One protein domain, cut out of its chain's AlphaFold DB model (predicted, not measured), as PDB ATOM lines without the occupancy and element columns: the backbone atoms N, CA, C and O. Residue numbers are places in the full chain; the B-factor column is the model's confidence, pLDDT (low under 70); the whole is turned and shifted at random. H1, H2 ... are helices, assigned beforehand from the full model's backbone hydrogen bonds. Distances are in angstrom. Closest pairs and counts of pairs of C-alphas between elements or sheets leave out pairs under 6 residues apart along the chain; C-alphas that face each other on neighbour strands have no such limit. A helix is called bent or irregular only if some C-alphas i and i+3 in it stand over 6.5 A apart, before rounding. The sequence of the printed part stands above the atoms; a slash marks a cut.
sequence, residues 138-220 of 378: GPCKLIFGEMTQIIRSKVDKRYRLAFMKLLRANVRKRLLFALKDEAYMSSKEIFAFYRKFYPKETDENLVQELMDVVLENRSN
ATOM      1  N   GLY A 138       2.504  -6.242 -31.949       96.38
ATOM      2  CA  GLY A 138       3.082  -6.069 -30.610       96.38
ATOM      3  C   GLY A 138       2.210  -6.635 -29.478       96.38
ATOM      4  O   GLY A 138       2.681  -7.497 -28.736       96.38
ATOM      5  N   PRO A 139       0.938  -6.208 -29.340       96.81
ATOM      6  CA  PRO A 139       0.035  -6.757 -28.330       96.81
ATOM      7  C   PRO A 139      -0.137  -8.274 -28.431       96.81
ATOM      8  O   PRO A 139      -0.119  -8.954 -27.407       96.81
ATOM      9  N   CYS A 140      -0.248  -8.820 -29.647       96.88
ATOM     10  CA  CYS A 140      -0.364 -10.264 -29.843       96.88
ATOM     11  C   CYS A 140       0.870 -11.008 -29.316       96.88
ATOM     12  O   CYS A 140       0.707 -11.990 -28.597       96.88
ATOM     13  N   LYS A 141       2.089 -10.517 -29.598       96.69
ATOM     14  CA  LYS A 141       3.334 -11.114 -29.076       96.69
ATOM     15  C   LYS A 141       3.337 -11.175 -27.541       96.69
ATOM     16  O   LYS A 141       3.653 -12.221 -26.981       96.69
ATOM     17  N   LEU A 142       2.925 -10.100 -26.860       97.88
ATOM     18  CA  LEU A 142       2.852 -10.067 -25.389       97.88
ATOM     19  C   LEU A 142       1.849 -11.086 -24.828       97.88
ATOM     20  O   LEU A 142       2.158 -11.793 -23.871       97.88
ATOM     21  N   ILE A 143       0.666 -11.185 -25.442       98.00
ATOM     22  CA  ILE A 143      -0.373 -12.142 -25.031       98.00
ATOM     23  C   ILE A 143       0.125 -13.579 -25.226       98.00
ATOM     24  O   ILE A 143       0.006 -14.396 -24.314       98.00
ATOM     25  N   PHE A 144       0.728 -13.891 -26.377       97.50
ATOM     26  CA  PHE A 144       1.249 -15.236 -26.643       97.50
ATOM     27  C   PHE A 144       2.389 -15.605 -25.699       97.50
ATOM     28  O   PHE A 144       2.417 -16.736 -25.223       97.50
ATOM     29  N   GLY A 145       3.265 -14.652 -25.362       97.75
ATOM     30  CA  GLY A 145       4.319 -14.848 -24.369       97.75
ATOM     31  C   GLY A 145       3.771 -15.407 -23.055       97.75
ATOM     32  O   GLY A 145       4.259 -16.426 -22.574       97.75
ATOM     33  N   GLU A 146       2.684 -14.831 -22.533       98.00
ATOM     34  CA  GLU A 146       2.045 -15.323 -21.304       98.00
ATOM     35  C   GLU A 146       1.328 -16.669 -21.472       98.00
ATOM     36  O   GLU A 146       1.330 -17.484 -20.552       98.00
ATOM     37  N   MET A 147       0.737 -16.929 -22.639       98.06
ATOM     38  CA  MET A 147       0.036 -18.187 -22.918       98.06
ATOM     39  C   MET A 147       0.987 -19.354 -23.230       98.06
ATOM     40  O   MET A 147       0.553 -20.506 -23.240       98.06
ATOM     41  N   THR A 148       2.276 -19.085 -23.467       97.19
ATOM     42  CA  THR A 148       3.271 -20.072 -23.922       97.19
ATOM     43  C   THR A 148       3.275 -21.341 -23.078       97.19
ATOM     44  O   THR A 148       3.281 -22.440 -23.627       97.19
ATOM     45  N   GLN A 149       3.237 -21.216 -21.750       97.75
ATOM     46  CA  GLN A 149       3.286 -22.374 -20.857       97.75
ATOM     47  C   GLN A 149       2.055 -23.281 -21.019       97.75
ATOM     48  O   GLN A 149       2.198 -24.503 -21.056       97.75
ATOM     49  N   ILE A 150       0.866 -22.692 -21.174       98.19
ATOM     50  CA  ILE A 150      -0.397 -23.420 -21.376       98.19
ATOM     51  C   ILE A 150      -0.407 -24.082 -22.757       98.19
ATOM     52  O   ILE A 150      -0.809 -25.233 -22.901       98.19
ATOM     53  N   ILE A 151       0.071 -23.374 -23.782       98.06
ATOM     54  CA  ILE A 151       0.159 -23.908 -25.144       98.06
ATOM     55  C   ILE A 151       1.125 -25.097 -25.177       98.06
ATOM     56  O   ILE A 151       0.802 -26.136 -25.749       98.06
ATOM     57  N   ARG A 152       2.290 -24.983 -24.528       97.12
ATOM     58  CA  ARG A 152       3.276 -26.070 -24.458       97.12
ATOM     59  C   ARG A 152       2.730 -27.307 -23.746       97.12
ATOM     60  O   ARG A 152       3.044 -28.407 -24.191       97.12
ATOM     61  N   SER A 153       1.929 -27.136 -22.691       98.12
ATOM     62  CA  SER A 153       1.382 -28.252 -21.911       98.12
ATOM     63  C   SER A 153       0.151 -28.908 -22.539       98.12
ATOM     64  O   SER A 153      -0.022 -30.113 -22.385       98.12
ATOM     65  N   LYS A 154      -0.700 -28.146 -23.238       97.81
ATOM     66  CA  LYS A 154      -1.991 -28.638 -23.752       97.81
ATOM     67  C   LYS A 154      -2.041 -28.920 -25.249       97.81
ATOM     68  O   LYS A 154      -2.939 -29.632 -25.687       97.81
ATOM     69  N   VAL A 155      -1.137 -28.347 -26.042       97.81
ATOM     70  CA  VAL A 155      -1.186 -28.450 -27.507       97.81
ATOM     71  C   VAL A 155      -0.064 -29.349 -28.010       97.81
ATOM     72  O   VAL A 155       1.123 -29.007 -27.915       97.81
ATOM     73  N   ASP A 156      -0.446 -30.479 -28.613       97.56
ATOM     74  CA  ASP A 156       0.511 -31.395 -29.235       97.56
ATOM     75  C   ASP A 156       1.340 -30.683 -30.305       97.56
ATOM     76  O   ASP A 156       0.818 -29.919 -31.124       97.56
ATOM     77  N   LYS A 157       2.635 -31.020 -30.370       96.81
ATOM     78  CA  LYS A 157       3.601 -30.431 -31.316       96.81
ATOM     79  C   LYS A 157       3.104 -30.458 -32.769       96.81
ATOM     80  O   LYS A 157       3.299 -29.493 -33.497       96.81
ATOM     81  N   ARG A 158       2.373 -31.512 -33.155       96.94
ATOM     82  CA  ARG A 158       1.819 -31.713 -34.508       96.94
ATOM     83  C   ARG A 158       0.765 -30.677 -34.912       96.94
ATOM     84  O   ARG A 158       0.570 -30.458 -36.101       96.94
ATOM     85  N   TYR A 159       0.079 -30.060 -33.951       96.81
ATOM     86  CA  TYR A 159      -1.001 -29.106 -34.222       96.81
ATOM     87  C   TYR A 159      -0.615 -27.656 -33.936       96.81
ATOM     88  O   TYR A 159      -1.398 -26.757 -34.240       96.81
ATOM     89  N   ARG A 160       0.583 -27.405 -33.389       95.62
ATOM     90  CA  ARG A 160       1.002 -26.068 -32.939       95.62
ATOM     91  C   ARG A 160       0.918 -25.019 -34.044       95.62
ATOM     92  O   ARG A 160       0.401 -23.939 -33.785       95.62
ATOM     93  N   LEU A 161       1.328 -25.327 -35.276       95.94
ATOM     94  CA  LEU A 161       1.293 -24.354 -36.375       95.94
ATOM     95  C   LEU A 161      -0.140 -23.906 -36.719       95.94
ATOM     96  O   LEU A 161      -0.432 -22.710 -36.766       95.94
ATOM     97  N   ALA A 162      -1.053 -24.861 -36.927       96.38
ATOM     98  CA  ALA A 162      -2.458 -24.573 -37.224       96.38
ATOM     99  C   ALA A 162      -3.148 -23.864 -36.049       96.38
ATOM    100  O   ALA A 162      -3.859 -22.874 -36.239       96.38
ATOM    101  N   PHE A 163      -2.870 -24.327 -34.828       97.88
ATOM    102  CA  PHE A 163      -3.360 -23.727 -33.597       97.88
ATOM    103  C   PHE A 163      -2.907 -22.267 -33.450       97.88
ATOM    104  O   PHE A 163      -3.736 -21.394 -33.208       97.88
ATOM    105  N   MET A 164      -1.623 -21.963 -33.663       97.19
ATOM    106  CA  MET A 164      -1.087 -20.602 -33.531       97.19
ATOM    107  C   MET A 164      -1.694 -19.635 -34.552       97.19
ATOM    108  O   MET A 164      -1.990 -18.487 -34.208       97.19
ATOM    109  N   LYS A 165      -1.955 -20.089 -35.787       96.00
ATOM    110  CA  LYS A 165      -2.682 -19.293 -36.795       96.00
ATOM    111  C   LYS A 165      -4.095 -18.947 -36.311       96.00
ATOM    112  O   LYS A 165      -4.514 -17.788 -36.393       96.00
ATOM    113  N   LEU A 166      -4.809 -19.925 -35.750       97.00
ATOM    114  CA  LEU A 166      -6.165 -19.739 -35.233       97.00
ATOM    115  C   LEU A 166      -6.201 -18.863 -33.970       97.00
ATOM    116  O   LEU A 166      -7.076 -18.000 -33.839       97.00
ATOM    117  N   LEU A 167      -5.229 -19.037 -33.071       97.56
ATOM    118  CA  LEU A 167      -5.056 -18.222 -31.873       97.56
ATOM    119  C   LEU A 167      -4.793 -16.763 -32.243       97.56
ATOM    120  O   LEU A 167      -5.453 -15.870 -31.710       97.56
ATOM    121  N   ARG A 168      -3.909 -16.512 -33.217       96.44
ATOM    122  CA  ARG A 168      -3.622 -15.159 -33.709       96.44
ATOM    123  C   ARG A 168      -4.865 -14.475 -34.263       96.44
ATOM    124  O   ARG A 168      -5.143 -13.333 -33.900       96.44
ATOM    125  N   ALA A 169      -5.648 -15.177 -35.078       95.88
ATOM    126  CA  ALA A 169      -6.898 -14.643 -35.607       95.88
ATOM    127  C   ALA A 169      -7.918 -14.325 -34.495       95.88
ATOM    128  O   ALA A 169      -8.564 -13.277 -34.531       95.88
ATOM    129  N   ASN A 170      -8.049 -15.194 -33.489       97.25
ATOM    130  CA  ASN A 170      -8.994 -14.996 -32.387       97.25
ATOM    131  C   ASN A 170      -8.591 -13.861 -31.447       97.25
ATOM    132  O   ASN A 170      -9.427 -13.018 -31.124       97.25
ATOM    133  N   VAL A 171      -7.319 -13.782 -31.051       96.94
ATOM    134  CA  VAL A 171      -6.824 -12.681 -30.213       96.94
ATOM    135  C   VAL A 171      -6.981 -11.347 -30.941       96.94
ATOM    136  O   VAL A 171      -7.466 -10.390 -30.343       96.94
ATOM    137  N   ARG A 172      -6.709 -11.293 -32.253       95.50
ATOM    138  CA  ARG A 172      -6.955 -10.098 -33.073       95.50
ATOM    139  C   ARG A 172      -8.427  -9.672 -33.058       95.50
ATOM    140  O   ARG A 172      -8.716  -8.497 -32.857       95.50
ATOM    141  N   LYS A 173      -9.365 -10.616 -33.205       94.75
ATOM    142  CA  LYS A 173     -10.812 -10.342 -33.099       94.75
ATOM    143  C   LYS A 173     -11.204  -9.828 -31.712       94.75
ATOM    144  O   LYS A 173     -11.953  -8.859 -31.610       94.75
ATOM    145  N   ARG A 174     -10.681 -10.439 -30.646       96.12
ATOM    146  CA  ARG A 174     -10.935 -10.014 -29.261       96.12
ATOM    147  C   ARG A 174     -10.372  -8.621 -28.974       96.12
ATOM    148  O   ARG A 174     -11.041  -7.838 -28.309       96.12
ATOM    149  N   LEU A 175      -9.193  -8.298 -29.509       95.38
ATOM    150  CA  LEU A 175      -8.579  -6.971 -29.414       95.38
ATOM    151  C   LEU A 175      -9.404  -5.906 -30.134       95.38
ATOM    152  O   LEU A 175      -9.651  -4.854 -29.558       95.38
ATOM    153  N   LEU A 176      -9.891  -6.190 -31.344       93.50
ATOM    154  CA  LEU A 176     -10.794  -5.283 -32.060       93.50
ATOM    155  C   LEU A 176     -12.065  -5.008 -31.268       93.50
ATOM    156  O   LEU A 176     -12.487  -3.863 -31.152       93.50
ATOM    157  N   PHE A 177     -12.661  -6.057 -30.698       92.50
ATOM    158  CA  PHE A 177     -13.866  -5.913 -29.893       92.50
ATOM    159  C   PHE A 177     -13.616  -5.118 -28.610       92.50
ATOM    160  O   PHE A 177     -14.451  -4.300 -28.231       92.50
ATOM    161  N   ALA A 178     -12.480  -5.358 -27.952       92.00
ATOM    162  CA  ALA A 178     -12.095  -4.626 -26.755       92.00
ATOM    163  C   ALA A 178     -11.869  -3.142 -27.078       92.00
ATOM    164  O   ALA A 178     -12.378  -2.283 -26.368       92.00
ATOM    165  N   LEU A 179     -11.163  -2.843 -28.171       92.12
ATOM    166  CA  LEU A 179     -10.795  -1.474 -28.512       92.12
ATOM    167  C   LEU A 179     -11.956  -0.670 -29.095       92.12
ATOM    168  O   LEU A 179     -11.998   0.513 -28.805       92.12
ATOM    169  N   LYS A 180     -12.882  -1.297 -29.841       82.81
ATOM    170  CA  LYS A 180     -14.123  -0.778 -30.465       82.81
ATOM    171  C   LYS A 180     -14.054   0.614 -31.120       82.81
ATOM    172  O   LYS A 180     -14.236   0.676 -32.324       82.81
ATOM    173  N   ASP A 181     -13.752   1.674 -30.370       79.88
ATOM    174  CA  ASP A 181     -13.624   3.068 -30.824       79.88
ATOM    175  C   ASP A 181     -12.530   3.875 -30.078       79.88
ATOM    176  O   ASP A 181     -12.466   5.103 -30.179       79.88
ATOM    177  N   GLU A 182     -11.675   3.232 -29.278       83.00
ATOM    178  CA  GLU A 182     -10.590   3.920 -28.578       83.00
ATOM    179  C   GLU A 182      -9.480   4.346 -29.551       83.00
ATOM    180  O   GLU A 182      -9.139   3.647 -30.510       83.00
ATOM    181  N   ALA A 183      -8.907   5.528 -29.300       78.62
ATOM    182  CA  ALA A 183      -7.775   6.039 -30.062       78.62
ATOM    183  C   ALA A 183      -6.576   5.081 -29.968       78.62
ATOM    184  O   ALA A 183      -6.408   4.383 -28.971       78.62
ATOM    185  N   TYR A 184      -5.716   5.082 -30.989       81.94
ATOM    186  CA  TYR A 184      -4.496   4.271 -31.003       81.94
ATOM    187  C   TYR A 184      -3.677   4.464 -29.714       81.94
ATOM    188  O   TYR A 184      -3.235   5.572 -29.405       81.94
ATOM    189  N   MET A 185      -3.477   3.368 -28.981       92.88
ATOM    190  CA  MET A 185      -2.704   3.298 -27.738       92.88
ATOM    191  C   MET A 185      -1.371   2.574 -27.954       92.88
ATOM    192  O   MET A 185      -1.165   1.900 -28.967       92.88
ATOM    193  N   SER A 186      -0.465   2.669 -26.978       96.12
ATOM    194  CA  SER A 186       0.770   1.882 -27.003       96.12
ATOM    195  C   SER A 186       0.484   0.385 -26.828       96.12
ATOM    196  O   SER A 186      -0.484  -0.014 -26.177       96.12
ATOM    197  N   SER A 187       1.361  -0.480 -27.346       96.00
ATOM    198  CA  SER A 187       1.176  -1.938 -27.265       96.00
ATOM    199  C   SER A 187       0.986  -2.459 -25.833       96.00
ATOM    200  O   SER A 187       0.230  -3.404 -25.619       96.00
ATOM    201  N   LYS A 188       1.640  -1.830 -24.845       97.06
ATOM    202  CA  LYS A 188       1.527  -2.191 -23.420       97.06
ATOM    203  C   LYS A 188       0.164  -1.819 -22.835       97.06
ATOM    204  O   LYS A 188      -0.385  -2.582 -22.045       97.06
ATOM    205  N   GLU A 189      -0.387  -0.676 -23.231       96.81
ATOM    206  CA  GLU A 189      -1.718  -0.237 -22.804       96.81
ATOM    207  C   GLU A 189      -2.803  -1.111 -23.430       96.81
ATOM    208  O   GLU A 189      -3.676  -1.583 -22.710       96.81
ATOM    209  N   ILE A 190      -2.689  -1.424 -24.727       96.19
ATOM    210  CA  ILE A 190      -3.597  -2.355 -25.415       96.19
ATOM    211  C   ILE A 190      -3.576  -3.726 -24.732       96.19
ATOM    212  O   ILE A 190      -4.624  -4.328 -24.505       96.19
ATOM    213  N   PHE A 191      -2.391  -4.220 -24.373       96.81
ATOM    214  CA  PHE A 191      -2.239  -5.472 -23.637       96.81
ATOM    215  C   PHE A 191      -2.911  -5.423 -22.254       96.81
ATOM    216  O   PHE A 191      -3.684  -6.319 -21.908       96.81
ATOM    217  N   ALA A 192      -2.671  -4.369 -21.469       96.81
ATOM    218  CA  ALA A 192      -3.310  -4.197 -20.163       96.81
ATOM    219  C   ALA A 192      -4.840  -4.102 -20.290       96.81
ATOM    220  O   ALA A 192      -5.579  -4.680 -19.490       96.81
ATOM    221  N   PHE A 193      -5.315  -3.418 -21.331       95.50
ATOM    222  CA  PHE A 193      -6.728  -3.313 -21.655       95.50
ATOM    223  C   PHE A 193      -7.314  -4.680 -22.024       95.50
ATOM    224  O   PHE A 193      -8.330  -5.075 -21.462       95.50
ATOM    225  N   TYR A 194      -6.638  -5.458 -22.872       96.56
ATOM    226  CA  TYR A 194      -7.029  -6.832 -23.195       96.56
ATOM    227  C   TYR A 194      -7.180  -7.687 -21.934       96.56
ATOM    228  O   TYR A 194      -8.217  -8.318 -21.749       96.56
ATOM    229  N   ARG A 195      -6.200  -7.649 -21.021       97.50
ATOM    230  CA  ARG A 195      -6.230  -8.428 -19.771       97.50
ATOM    231  C   ARG A 195      -7.324  -8.010 -18.794       97.50
ATOM    232  O   ARG A 195      -7.735  -8.819 -17.969       97.50
ATOM    233  N   LYS A 196      -7.849  -6.790 -18.915       96.62
ATOM    234  CA  LYS A 196      -9.021  -6.347 -18.152       96.62
ATOM    235  C   LYS A 196     -10.308  -7.055 -18.593       96.62
ATOM    236  O   LYS A 196     -11.160  -7.320 -17.752       96.62
ATOM    237  N   PHE A 197     -10.455  -7.345 -19.888       96.56
ATOM    238  CA  PHE A 197     -11.624  -8.043 -20.446       96.56
ATOM    239  C   PHE A 197     -11.438  -9.559 -20.502       96.56
ATOM    240  O   PHE A 197     -12.408 -10.301 -20.366       96.56
ATOM    241  N   TYR A 198     -10.196 -10.008 -20.678       97.31
ATOM    242  CA  TYR A 198      -9.809 -11.410 -20.784       97.31
ATOM    243  C   TYR A 198      -8.700 -11.718 -19.762       97.31
ATOM    244  O   TYR A 198      -7.509 -11.719 -20.110       97.31
ATOM    245  N   PRO A 199      -9.080 -11.932 -18.486       98.00
ATOM    246  CA  PRO A 199      -8.145 -12.301 -17.426       98.00
ATOM    247  C   PRO A 199      -7.372 -13.581 -17.761       98.00
ATOM    248  O   PRO A 199      -7.852 -14.420 -18.530       98.00
ATOM    249  N   LYS A 200      -6.175 -13.743 -17.184       97.88
ATOM    250  CA  LYS A 200      -5.266 -14.869 -17.481       97.88
ATOM    251  C   LYS A 200      -5.906 -16.231 -17.220       97.88
ATOM    252  O   LYS A 200      -5.628 -17.193 -17.919       97.88
ATOM    253  N   GLU A 201      -6.808 -16.296 -16.251       97.75
ATOM    254  CA  GLU A 201      -7.548 -17.496 -15.868       97.75
ATOM    255  C   GLU A 201      -8.424 -18.029 -17.015       97.75
ATOM    256  O   GLU A 201      -8.776 -19.204 -17.038       97.75
ATOM    257  N   THR A 202      -8.766 -17.182 -17.993       98.00
ATOM    258  CA  THR A 202      -9.568 -17.569 -19.164       98.00
ATOM    259  C   THR A 202      -8.739 -18.120 -20.326       98.00
ATOM    260  O   THR A 202      -9.310 -18.671 -21.269       98.00
ATOM    261  N   ASP A 203      -7.407 -18.006 -20.270       98.12
ATOM    262  CA  ASP A 203      -6.519 -18.434 -21.356       98.12
ATOM    263  C   ASP A 203      -6.597 -19.944 -21.576       98.12
ATOM    264  O   ASP A 203      -6.592 -20.408 -22.713       98.12
ATOM    265  N   GLU A 204      -6.731 -20.714 -20.497       98.12
ATOM    266  CA  GLU A 204      -6.842 -22.169 -20.553       98.12
ATOM    267  C   GLU A 204      -8.097 -22.630 -21.308       98.12
ATOM    268  O   GLU A 204      -8.017 -23.539 -22.137       98.12
ATOM    269  N   ASN A 205      -9.228 -21.956 -21.079       98.25
ATOM    270  CA  ASN A 205     -10.480 -22.221 -21.788       98.25
ATOM    271  C   ASN A 205     -10.361 -21.841 -23.265       98.25
ATOM    272  O   ASN A 205     -10.756 -22.621 -24.124       98.25
ATOM    273  N   LEU A 206      -9.753 -20.689 -23.570       98.12
ATOM    274  CA  LEU A 206      -9.504 -20.285 -24.954       98.12
ATOM    275  C   LEU A 206      -8.630 -21.316 -25.684       98.12
ATOM    276  O   LEU A 206      -8.940 -21.687 -26.811       98.12
ATOM    277  N   VAL A 207      -7.542 -21.783 -25.066       98.31
ATOM    278  CA  VAL A 207      -6.664 -22.798 -25.669       98.31
ATOM    279  C   VAL A 207      -7.442 -24.085 -25.942       98.31
ATOM    280  O   VAL A 207      -7.311 -24.641 -27.029       98.31
ATOM    281  N   GLN A 208      -8.278 -24.529 -25.001       98.31
ATOM    282  CA  GLN A 208      -9.091 -25.730 -25.180       98.31
ATOM    283  C   GLN A 208     -10.104 -25.573 -26.323       98.31
ATOM    284  O   GLN A 208     -10.115 -26.396 -27.232       98.31
ATOM    285  N   GLU A 209     -10.878 -24.484 -26.332       98.25
ATOM    286  CA  GLU A 209     -11.866 -24.188 -27.380       98.25
ATOM    287  C   GLU A 209     -11.229 -24.181 -28.775       98.25
ATOM    288  O   GLU A 209     -11.757 -24.762 -29.722       98.25
ATOM    289  N   LEU A 210     -10.068 -23.535 -28.921       98.12
ATOM    290  CA  LEU A 210      -9.368 -23.488 -30.203       98.12
ATOM    291  C   LEU A 210      -8.800 -24.847 -30.608       98.12
ATOM    292  O   LEU A 210      -8.751 -25.152 -31.800       98.12
ATOM    293  N   MET A 211      -8.370 -25.656 -29.644       98.19
ATOM    294  CA  MET A 211      -7.876 -26.998 -29.919       98.19
ATOM    295  C   MET A 211      -9.002 -27.917 -30.404       98.19
ATOM    296  O   MET A 211      -8.813 -28.642 -31.382       98.19
ATOM    297  N   ASP A 212     -10.188 -27.819 -29.803       97.88
ATOM    298  CA  ASP A 212     -11.374 -28.562 -30.236       97.88
ATOM    299  C   ASP A 212     -11.725 -28.225 -31.698       97.88
ATOM    300  O   ASP A 212     -11.936 -29.126 -32.511       97.88
ATOM    301  N   VAL A 213     -11.649 -26.942 -32.080       97.75
ATOM    302  CA  VAL A 213     -11.849 -26.491 -33.473       97.75
ATOM    303  C   VAL A 213     -10.790 -27.064 -34.426       97.75
ATOM    304  O   VAL A 213     -11.103 -27.437 -35.560       97.75
ATOM    305  N   VAL A 214      -9.523 -27.145 -34.007       97.12
ATOM    306  CA  VAL A 214      -8.454 -27.742 -34.831       97.12
ATOM    307  C   VAL A 214      -8.700 -29.241 -35.048       97.12
ATOM    308  O   VAL A 214      -8.531 -29.735 -36.167       97.12
ATOM    309  N   LEU A 215      -9.134 -29.962 -34.012       96.19
ATOM    310  CA  LEU A 215      -9.435 -31.394 -34.086       96.19
ATOM    311  C   LEU A 215     -10.681 -31.691 -34.935       96.19
ATOM    312  O   LEU A 215     -10.676 -32.639 -35.729       96.19
ATOM    313  N   GLU A 216     -11.720 -30.864 -34.822       96.00
ATOM    314  CA  GLU A 216     -12.940 -30.976 -35.626       96.00
ATOM    315  C   GLU A 216     -12.640 -30.766 -37.119       96.00
ATOM    316  O   GLU A 216     -12.988 -31.602 -37.957       96.00
ATOM    317  N   ASN A 217     -11.887 -29.713 -37.458       94.00
ATOM    318  CA  ASN A 217     -11.498 -29.432 -38.842       94.00
ATOM    319  C   ASN A 217     -10.658 -30.558 -39.460       94.00
ATOM    320  O   ASN A 217     -10.831 -30.891 -40.634       94.00
ATOM    321  N   ARG A 218      -9.781 -31.195 -38.675       91.81
ATOM    322  CA  ARG A 218      -8.988 -32.336 -39.149       91.81
ATOM    323  C   ARG A 218      -9.855 -33.555 -39.455       91.81
ATOM    324  O   ARG A 218      -9.630 -34.227 -40.462       91.81
ATOM    325  N   SER A 219     -10.829 -33.833 -38.595       89.62
ATOM    326  CA  SER A 219     -11.751 -34.957 -38.773       89.62
ATOM    327  C   SER A 219     -12.547 -34.803 -40.072       89.62
ATOM    328  O   SER A 219     -12.687 -35.762 -40.829       89.62
ATOM    329  N   ASN A 220     -12.951 -33.574 -40.400       85.94
ATOM    330  CA  ASN A 220     -13.660 -33.266 -41.642       85.94
ATOM    331  C   ASN A 220     -12.794 -33.469 -42.900       85.94
ATOM    332  O   ASN A 220     -13.310 -33.908 -43.928       85.94
TER     333      ASN A 220
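AT A GLANCE: This is residues 138 to 220 of the 378 residues of an uncharacterized protein of Danaus plexippus plexippus (UniProt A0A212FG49). Two long helices, H1 and H2, fold back on each other as a loose helical hairpin, and H3 and H4 cross it at opposite ends. Short H3 packs on the first residues of H1 and the last turns of H2, while long H4 packs on the later part of H1 and the earlier part of H2. The printed part has 83 residues with four named helices, in the order H1, H2, H3, H4, and no named strand; the class is all helix, with 72 residues in helices. The whole is compact, with a radius of gyration of the C-alphas of 13.3 A, and its outline is elongated, spanning 42 by 25 by 19 A.

IN THESE COORDINATES: H1 is residues 138 to 154, 24.1 A from its first C-alpha, at (3.082, -6.069, -30.610), to its last. It is irregular, with C-alphas 146 and 149 7.2 A apart, and has a kink of 55 degrees near residue 147. H2, residues 157 to 179, is 32.5 A long; it is irregular, with C-alphas 158 and 161 7.6 A apart, and has a kink of 36 degrees near residue 164. H3 is residues 187 to 197, with C-alpha 187 at (1.176, -1.938, -27.265). H4, residues 200 to 220, is 31.5 A long and ends with C-alpha 220 at (-13.660, -33.266, -41.642); it is irregular, but only just, with C-alphas 201 and 204 6.7 A apart.

HOW THE PARTS SIT: H1 and H2 are the hub, touching three other helices each. They form a helical hairpin, running opposite ways at a steep tilt of 42 degrees. They only just touch, with 3 pairs of C-alphas within 8 A, the closest being Cys 140 and Val 171 at 6.9 A. H3 touches H1 at residues 138 to 143, the closest C-alphas being those of Pro 139 and Ser 187, 5.1 A apart; the tilt is steep, 53 degrees, the same way. H3 also touches H2 at residues 174 to 179, about perpendicular at 87 degrees, the C-alphas of Leu 175 and Tyr 194 being closest at 6.4 A. H4 touches H1 with residues 203 to 208, closest at the C-alphas of Ile 150 and Glu 204, 6.6 A; at 72 degrees they are only just about perpendicular. H4 touches H2 with residues 207 to 214, opposite ways at a steep tilt of 56 degrees, closest at the C-alphas of Phe 163 and Val 214, 6.6 A. H3 and H4 meet only through their link. Every O i to N i+4 pair of H3 is within hydrogen-bond range; in H1 it is 11 of 13, in H2 17 of 19 and in H4 15 of 17.

THE WHOLE: The two C-alphas farthest apart, those of Ala 183 and Ser 219, are 42.1 A apart. The links from H1 to H2 and from H3 to H4 are tight, and that from H2 to H3 is short. The printed part has no cut. Its mean pLDDT is 95.6, and no printed residue is under 70.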